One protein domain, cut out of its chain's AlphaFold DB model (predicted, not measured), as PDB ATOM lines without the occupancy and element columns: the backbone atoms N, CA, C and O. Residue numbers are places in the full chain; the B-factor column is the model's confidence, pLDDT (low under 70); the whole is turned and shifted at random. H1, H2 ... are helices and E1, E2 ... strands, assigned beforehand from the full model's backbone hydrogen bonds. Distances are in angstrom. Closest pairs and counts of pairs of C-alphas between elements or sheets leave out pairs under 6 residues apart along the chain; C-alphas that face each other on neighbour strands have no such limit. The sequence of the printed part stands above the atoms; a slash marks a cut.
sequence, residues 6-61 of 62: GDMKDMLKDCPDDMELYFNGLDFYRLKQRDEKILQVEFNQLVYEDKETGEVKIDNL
ATOM      1  N   GLY A   6     117.764 135.804 105.926       97.75
ATOM      2  CA  GLY A   6     118.576 136.249 107.062       97.75
ATOM      3  C   GLY A   6     118.055 137.556 107.652       97.75
ATOM      4  O   GLY A   6     117.753 137.597 108.838       97.75
ATOM      5  N   ASP A   7     117.825 138.561 106.804       97.25
ATOM      6  CA  ASP A   7     117.300 139.863 107.242       97.25
ATOM      7  C   ASP A   7     115.946 139.715 107.955       97.25
ATOM      8  O   ASP A   7     115.720 140.317 109.001       97.25
ATOM      9  N   MET A   8     115.055 138.861 107.428       95.56
ATOM     10  CA  MET A   8     113.764 138.586 108.069       95.56
ATOM     11  C   MET A   8     113.935 137.930 109.448       95.56
ATOM     12  O   MET A   8     113.237 138.294 110.389       95.56
ATOM     13  N   LYS A   9     114.865 136.976 109.592       96.75
ATOM     14  CA  LYS A   9     115.160 136.348 110.891       96.75
ATOM     15  C   LYS A   9     115.694 137.364 111.894       96.75
ATOM     16  O   LYS A   9     115.254 137.358 113.038       96.75
ATOM     17  N   ASP A  10     116.587 138.249 111.463       98.25
ATOM     18  CA  ASP A  10     117.149 139.288 112.326       98.25
ATOM     19  C   ASP A  10     116.082 140.283 112.804       98.25
ATOM     20  O   ASP A  10     116.144 140.742 113.943       98.25
ATOM     21  N   MET A  11     115.082 140.580 111.967       96.44
ATOM     22  CA  MET A  11     113.931 141.415 112.337       96.44
ATOM     23  C   MET A  11     112.982 140.729 113.327       96.44
ATOM     24  O   MET A  11     112.365 141.414 114.138       96.44
ATOM     25  N   LEU A  12     112.858 139.400 113.265       96.75
ATOM     26  CA  LEU A  12     111.955 138.616 114.114       96.75
ATOM     27  C   LEU A  12     112.612 138.083 115.395       96.75
ATOM     28  O   LEU A  12     111.916 137.535 116.239       96.75
ATOM     29  N   LYS A  13     113.934 138.221 115.555       97.44
ATOM     30  CA  LYS A  13     114.706 137.549 116.618       97.44
ATOM     31  C   LYS A  13     114.235 137.842 118.051       97.44
ATOM     32  O   LYS A  13     114.475 137.032 118.936       97.44
ATOM     33  N   ASP A  14     113.625 139.009 118.266       97.56
ATOM     34  CA  ASP A  14     113.154 139.473 119.576       97.56
ATOM     35  C   ASP A  14     111.628 139.292 119.739       97.56
ATOM     36  O   ASP A  14     111.068 139.611 120.789       97.56
ATOM     37  N   CYS A  15     110.937 138.797 118.705       97.81
ATOM     38  CA  CYS A  15     109.511 138.492 118.749       97.81
ATOM     39  C   CYS A  15     109.277 137.117 119.406       97.81
ATOM     40  O   CYS A  15     110.033 136.185 119.136       97.81
ATOM     41  N   PRO A  16     108.227 136.952 120.232       97.81
ATOM     42  CA  PRO A  16     107.805 135.642 120.721       97.81
ATOM     43  C   PRO A  16     107.457 134.673 119.582       97.81
ATOM     44  O   PRO A  16     106.816 135.070 118.609       97.81
ATOM     45  N   ASP A  17     107.817 133.396 119.734       96.00
ATOM     46  CA  ASP A  17     107.551 132.349 118.731       96.00
ATOM     47  C   ASP A  17     106.048 132.083 118.505       96.00
ATOM     48  O   ASP A  17     105.663 131.537 117.472       96.00
ATOM     49  N   ASP A  18     105.194 132.445 119.465       97.38
ATOM     50  CA  ASP A  18     103.735 132.312 119.394       97.38
ATOM     51  C   ASP A  18     103.034 133.560 118.833       97.38
ATOM     52  O   ASP A  18     101.808 133.581 118.706       97.38
ATOM     53  N   MET A  19     103.791 134.598 118.470       98.06
ATOM     54  CA  MET A  19     103.244 135.797 117.851       98.06
ATOM     55  C   MET A  19     102.798 135.505 116.414       98.06
ATOM     56  O   MET A  19     103.589 135.099 115.561       98.06
ATOM     57  N   GLU A  20     101.523 135.757 116.119       95.81
ATOM     58  CA  GLU A  20     100.978 135.556 114.778       95.81
ATOM     59  C   GLU A  20     101.506 136.603 113.783       95.81
ATOM     60  O   GLU A  20     101.441 137.814 114.011       95.81
ATOM     61  N   LEU A  21     101.982 136.136 112.626       94.56
ATOM     62  CA  LEU A  21     102.303 137.003 111.495       94.56
ATOM     63  C   LEU A  21     101.016 137.399 110.766       94.56
ATOM     64  O   LEU A  21     100.351 136.563 110.157       94.56
ATOM     65  N   TYR A  22     100.694 138.691 110.783       94.81
ATOM     66  CA  TYR A  22      99.540 139.240 110.078       94.81
ATOM     67  C   TYR A  22      99.953 139.910 108.761       94.81
ATOM     68  O   TYR A  22     100.671 140.909 108.755       94.81
ATOM     69  N   PHE A  23      99.456 139.396 107.633       93.06
ATOM     70  CA  PHE A  23      99.787 139.884 106.284       93.06
ATOM     71  C   PHE A  23      98.717 140.816 105.692       93.06
ATOM     72  O   PHE A  23      98.500 140.833 104.484       93.06
ATOM     73  N   ASN A  24      98.042 141.594 106.544       89.75
ATOM     74  CA  ASN A  24      97.072 142.619 106.146       89.75
ATOM     75  C   ASN A  24      95.980 142.130 105.170       89.75
ATOM     76  O   ASN A  24      95.719 142.763 104.149       89.75
ATOM     77  N   GLY A  25      95.358 140.991 105.487       88.62
ATOM     78  CA  GLY A  25      94.278 140.398 104.688       88.62
ATOM     79  C   GLY A  25      94.732 139.440 103.582       88.62
ATOM     80  O   GLY A  25      93.886 138.944 102.845       88.62
ATOM     81  N   LEU A  26      96.035 139.170 103.462       93.25
ATOM     82  CA  LEU A  26      96.551 138.094 102.618       93.25
ATOM     83  C   LEU A  26      96.672 136.793 103.415       93.25
ATOM     84  O   LEU A  26      97.259 136.767 104.500       93.25
ATOM     85  N   ASP A  27      96.191 135.701 102.836       93.56
ATOM     86  CA  ASP A  27      96.278 134.378 103.440       93.56
ATOM     87  C   ASP A  27      97.561 133.697 102.984       93.56
ATOM     88  O   ASP A  27      97.724 133.383 101.800       93.56
ATOM     89  N   PHE A  28      98.487 133.474 103.921       94.44
ATOM     90  CA  PHE A  28      99.706 132.726 103.639       94.44
ATOM     91  C   PHE A  28      99.352 131.340 103.098       94.44
ATOM     92  O   PHE A  28      98.616 130.578 103.726       94.44
ATOM     93  N   TYR A  29      99.914 131.005 101.941       94.94
ATOM     94  CA  TYR A  29      99.737 129.700 101.323       94.94
ATOM     95  C   TYR A  29     100.967 128.822 101.537       94.94
ATOM     96  O   TYR A  29     100.877 127.740 102.118       94.94
ATOM     97  N   ARG A  30     102.134 129.272 101.056       95.25
ATOM     98  CA  ARG A  30     103.388 128.521 101.192       95.25
ATOM     99  C   ARG A  30     104.625 129.376 100.969       95.25
ATOM    100  O   ARG A  30     104.584 130.428 100.337       95.25
ATOM    101  N   LEU A  31     105.762 128.824 101.376       96.38
ATOM    102  CA  LEU A  31     107.076 129.231 100.893       96.38
ATOM    103  C   LEU A  31     107.485 128.330  99.724       96.38
ATOM    104  O   LEU A  31     107.349 127.107  99.802       96.38
ATOM    105  N   LYS A  32     107.996 128.916  98.638       96.25
ATOM    106  CA  LYS A  32     108.472 128.161  97.473       96.25
ATOM    107  C   LYS A  32     109.781 128.712  96.936       96.25
ATOM    108  O   LYS A  32     109.863 129.871  96.539       96.25
ATOM    109  N   GLN A  33     110.803 127.863  96.877       96.56
ATOM    110  CA  GLN A  33     112.054 128.219  96.219       96.56
ATOM    111  C   GLN A  33     111.836 128.263  94.701       96.56
ATOM    112  O   GLN A  33     111.309 127.317  94.109       96.56
ATOM    113  N   ARG A  34     112.189 129.389  94.083       94.88
ATOM    114  CA  ARG A  34     112.059 129.618  92.636       94.88
ATOM    115  C   ARG A  34     113.397 129.597  91.915       94.88
ATOM    116  O   ARG A  34     113.416 129.329  90.722       94.88
ATOM    117  N   ASP A  35     114.474 129.854  92.649       94.75
ATOM    118  CA  ASP A  35     115.844 129.874  92.148       94.75
ATOM    119  C   ASP A  35     116.832 129.621  93.306       94.75
ATOM    120  O   ASP A  35     116.425 129.586  94.474       94.75
ATOM    121  N   GLU A  36     118.129 129.505  93.022       95.94
ATOM    122  CA  GLU A  36     119.195 129.268  94.009       95.94
ATOM    123  C   GLU A  36     119.150 130.253  95.187       95.94
ATOM    124  O   GLU A  36     119.419 129.876  96.325       95.94
ATOM    125  N   LYS A  37     118.774 131.513  94.927       95.50
ATOM    126  CA  LYS A  37     118.735 132.592  95.931       95.50
ATOM    127  C   LYS A  37     117.388 133.314  96.011       95.50
ATOM    128  O   LYS A  37     117.327 134.441  96.498       95.50
ATOM    129  N   ILE A  38     116.312 132.694  95.522       95.81
ATOM    130  CA  ILE A  38     114.969 133.291  95.536       95.81
ATOM    131  C   ILE A  38     113.998 132.352  96.246       95.81
ATOM    132  O   ILE A  38     113.592 131.323  95.701       95.81
ATOM    133  N   LEU A  39     113.585 132.757  97.448       96.12
ATOM    134  CA  LEU A  39     112.454 132.175  98.160       96.12
ATOM    135  C   LEU A  39     111.240 133.089  97.987       96.12
ATOM    136  O   LEU A  39     111.283 134.262  98.350       96.12
ATOM    137  N   GLN A  40     110.169 132.552  97.418       94.31
ATOM    138  CA  GLN A  40     108.905 133.254  97.249       94.31
ATOM    139  C   GLN A  40     107.972 132.944  98.420       94.31
ATOM    140  O   GLN A  40     107.803 131.779  98.782       94.31
ATOM    141  N   VAL A  41     107.339 133.983  98.964       93.94
ATOM    142  CA  VAL A  41     106.159 133.862  99.826       93.94
ATOM    143  C   VAL A  41     104.937 133.928  98.918       93.94
ATOM    144  O   VAL A  41     104.774 134.895  98.175       93.94
ATOM    145  N   GLU A  42     104.130 132.875  98.914       93.56
ATOM    146  CA  GLU A  42     102.900 132.804  98.129       93.56
ATOM    147  C   GLU A  42     101.690 132.981  99.044       93.56
ATOM    148  O   GLU A  42     101.646 132.416 100.141       93.56
ATOM    149  N   PHE A  43     100.712 133.738  98.554       95.12
ATOM    150  CA  PHE A  43      99.419 133.958  99.190       95.12
ATOM    151  C   PHE A  43      98.310 133.352  98.325       95.12
ATOM    152  O   PHE A  43      98.510 133.143  97.125       95.12
ATOM    153  N   ASN A  44      97.145 133.083  98.914       94.12
ATOM    154  CA  ASN A  44      95.969 132.639  98.151       94.12
ATOM    155  C   ASN A  44      95.384 133.759  97.275       94.12
ATOM    156  O   ASN A  44      94.650 133.492  96.326       94.12
ATOM    157  N   GLN A  45      95.711 135.015  97.572       94.88
ATOM    158  CA  GLN A  45      95.330 136.165  96.771       94.88
ATOM    159  C   GLN A  45      96.417 136.527  95.750       94.88
ATOM    160  O   GLN A  45      97.617 136.461  96.032       94.88
ATOM    161  N   LEU A  46      95.994 136.975  94.569       90.31
ATOM    162  CA  LEU A  46      96.858 137.603  93.576       90.31
ATOM    163  C   LEU A  46      96.926 139.107  93.843       90.31
ATOM    164  O   LEU A  46      95.924 139.803  93.728       90.31
ATOM    165  N   VAL A  47      98.123 139.602  94.152       89.69
ATOM    166  CA  VAL A  47      98.396 141.037  94.301       89.69
ATOM    167  C   VAL A  47      99.091 141.541  93.043       89.69
ATOM    168  O   VAL A  47     100.139 141.012  92.662       89.69
ATOM    169  N   TYR A  48      98.525 142.551  92.394       90.62
ATOM    170  CA  TYR A  48      99.085 143.123  91.172       90.62
ATOM    171  C   TYR A  48      98.758 144.610  91.047       90.62
ATOM    172  O   TYR A  48      97.800 145.102  91.632       90.62
ATOM    173  N   GLU A  49      99.573 145.330  90.284       94.62
ATOM    174  CA  GLU A  49      99.305 146.722  89.929       94.62
ATOM    175  C   GLU A  49      98.423 146.756  88.679       94.62
ATOM    176  O   GLU A  49      98.741 146.139  87.652       94.62
ATOM    177  N   ASP A  50      97.294 147.446  88.775       94.50
ATOM    178  CA  ASP A  50      96.436 147.725  87.640       94.50
ATOM    179  C   ASP A  50      97.170 148.651  86.669       94.50
ATOM    180  O   ASP A  50      97.621 149.733  87.034       94.50
ATOM    181  N   LYS A  51      97.309 148.227  85.413       93.56
ATOM    182  CA  LYS A  51      98.110 148.968  84.429       93.56
ATOM    183  C   LYS A  51      97.451 150.257  83.947       93.56
ATOM    184  O   LYS A  51      98.146 151.098  83.384       93.56
ATOM    185  N   GLU A  52      96.137 150.382  84.094       94.19
ATOM    186  CA  GLU A  52      95.388 151.557  83.654       94.19
ATOM    187  C   GLU A  52      95.325 152.605  84.763       94.19
ATOM    188  O   GLU A  52      95.506 153.792  84.490       94.19
ATOM    189  N   THR A  53      95.100 152.174  86.007       94.50
ATOM    190  CA  THR A  53      94.922 153.086  87.146       94.50
ATOM    191  C   THR A  53      96.179 153.269  87.997       94.50
ATOM    192  O   THR A  53      96.276 154.261  88.718       94.50
ATOM    193  N   GLY A  54      97.144 152.348  87.924       93.19
ATOM    194  CA  GLY A  54      98.309 152.299  88.819       93.19
ATOM    195  C   GLY A  54      97.969 151.850  90.247       93.19
ATOM    196  O   GLY A  54      98.813 151.915  91.140       93.19
ATOM    197  N   GLU A  55      96.731 151.423  90.502       94.19
ATOM    198  CA  GLU A  55      96.300 150.978  91.826       94.19
ATOM    199  C   GLU A  55      96.736 149.538  92.096       94.19
ATOM    200  O   GLU A  55      96.679 148.673  91.222       94.19
ATOM    201  N   VAL A  56      97.112 149.244  93.341       91.81
ATOM    202  CA  VAL A  56      97.346 147.862  93.771       91.81
ATOM    203  C   VAL A  56      95.999 147.182  94.004       91.81
ATOM    204  O   VAL A  56      95.235 147.586  94.882       91.81
ATOM    205  N   LYS A  57      95.728 146.127  93.237       91.62
ATOM    206  CA  LYS A  57      94.546 145.272  93.360       91.62
ATOM    207  C   LYS A  57      94.907 143.931  93.987       91.62
ATOM    208  O   LYS A  57      96.027 143.435  93.845       91.62
ATOM    209  N   ILE A  58      93.938 143.372  94.706       91.50
ATOM    210  CA  ILE A  58      94.038 142.084  95.390       91.50
ATOM    211  C   ILE A  58      92.830 141.250  94.975       91.50
ATOM    212  O   ILE A  58      91.700 141.581  95.334       91.50
ATOM    213  N   ASP A  59      93.080 140.157  94.261       90.25
ATOM    214  CA  ASP A  59      92.043 139.232  93.812       90.25
ATOM    215  C   ASP A  59      92.136 137.909  94.567       90.25
ATOM    216  O   ASP A  59      93.204 137.306  94.668       90.25
ATOM    217  N   ASN A  60      91.002 137.412  95.062       86.69
ATOM    218  CA  ASN A  60      90.930 136.066  95.625       86.69
ATOM    219  C   ASN A  60      90.977 135.034  94.491       86.69
ATOM    220  O   ASN A  60      90.086 135.015  93.636       86.69
ATOM    221  N   LEU A  61      91.988 134.162  94.493       77.06
ATOM    222  CA  LEU A  61      92.056 133.038  93.563       77.06
ATOM    223  C   LEU A  61      91.070 131.969  94.057       77.06
ATOM    224  O   LEU A  61      91.318 131.312  95.065       77.06
TER     225      LEU A  61
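Overview. This is residues 6 to 61 of the 62 residues of an uncharacterized protein of Cycloclasticus sp. symbiont of Poecilosclerida sp. N (UniProt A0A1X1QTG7). Two separate two-stranded hairpins follow one another, E1 with E2 and E3 with E4, joined at the single residue Asn 44, and a long arm ends in the short helix H1. This arm, residues 6 to 22, stands free and sticks out from the hairpins, and no core is formed. The printed part has 56 residues, with one named helix and four named strands in the order H1, E1, E2, E3, E4; both sheets are antiparallel and the class is mixed, helices and strands. It is loose, with a radius of gyration of the C-alphas of 14.4 A and spans of 41 by 28 by 20 A.

Along the chain. E1, residues 28 to 35, is 20.0 A long and begins at C-alpha 28 (99.706, 132.726, 103.639). E2, residues 38 to 43, is 16.0 A long. E3, residues 45 to 49, is 13.2 A long, and E4, residues 56 to 60, is 13.6 A long, ending at C-alpha 60 (90.930, 136.066, 95.625). H1, residues 6 to 12, is 10.0 A long and begins at C-alpha 6 (118.576, 136.249, 107.062).

Arrangement. E1 and E2 form an antiparallel hairpin at 156 degrees, with N 32 and O 40 within hydrogen-bond range at 2.9 A. E3 and E4 form an antiparallel hairpin at 157 degrees, with N 46 and O 59 within range at 2.8 A. E2 and E3 meet only through their link. E1 is apart from E3 and E4, and E2 is apart from E4. H1 is apart from E2, E3 and E4; every O i to N i+4 pair in it is within hydrogen-bond range.

Size, cuts and confidence. The two farthest C-alphas, of Pro 16 and Glu 52, are 42.2 A apart. The printed part has no cut. The link from H1 to E1, 15 residues, is long. The mean pLDDT of the printed part is 94.2, and no printed residue is under 70.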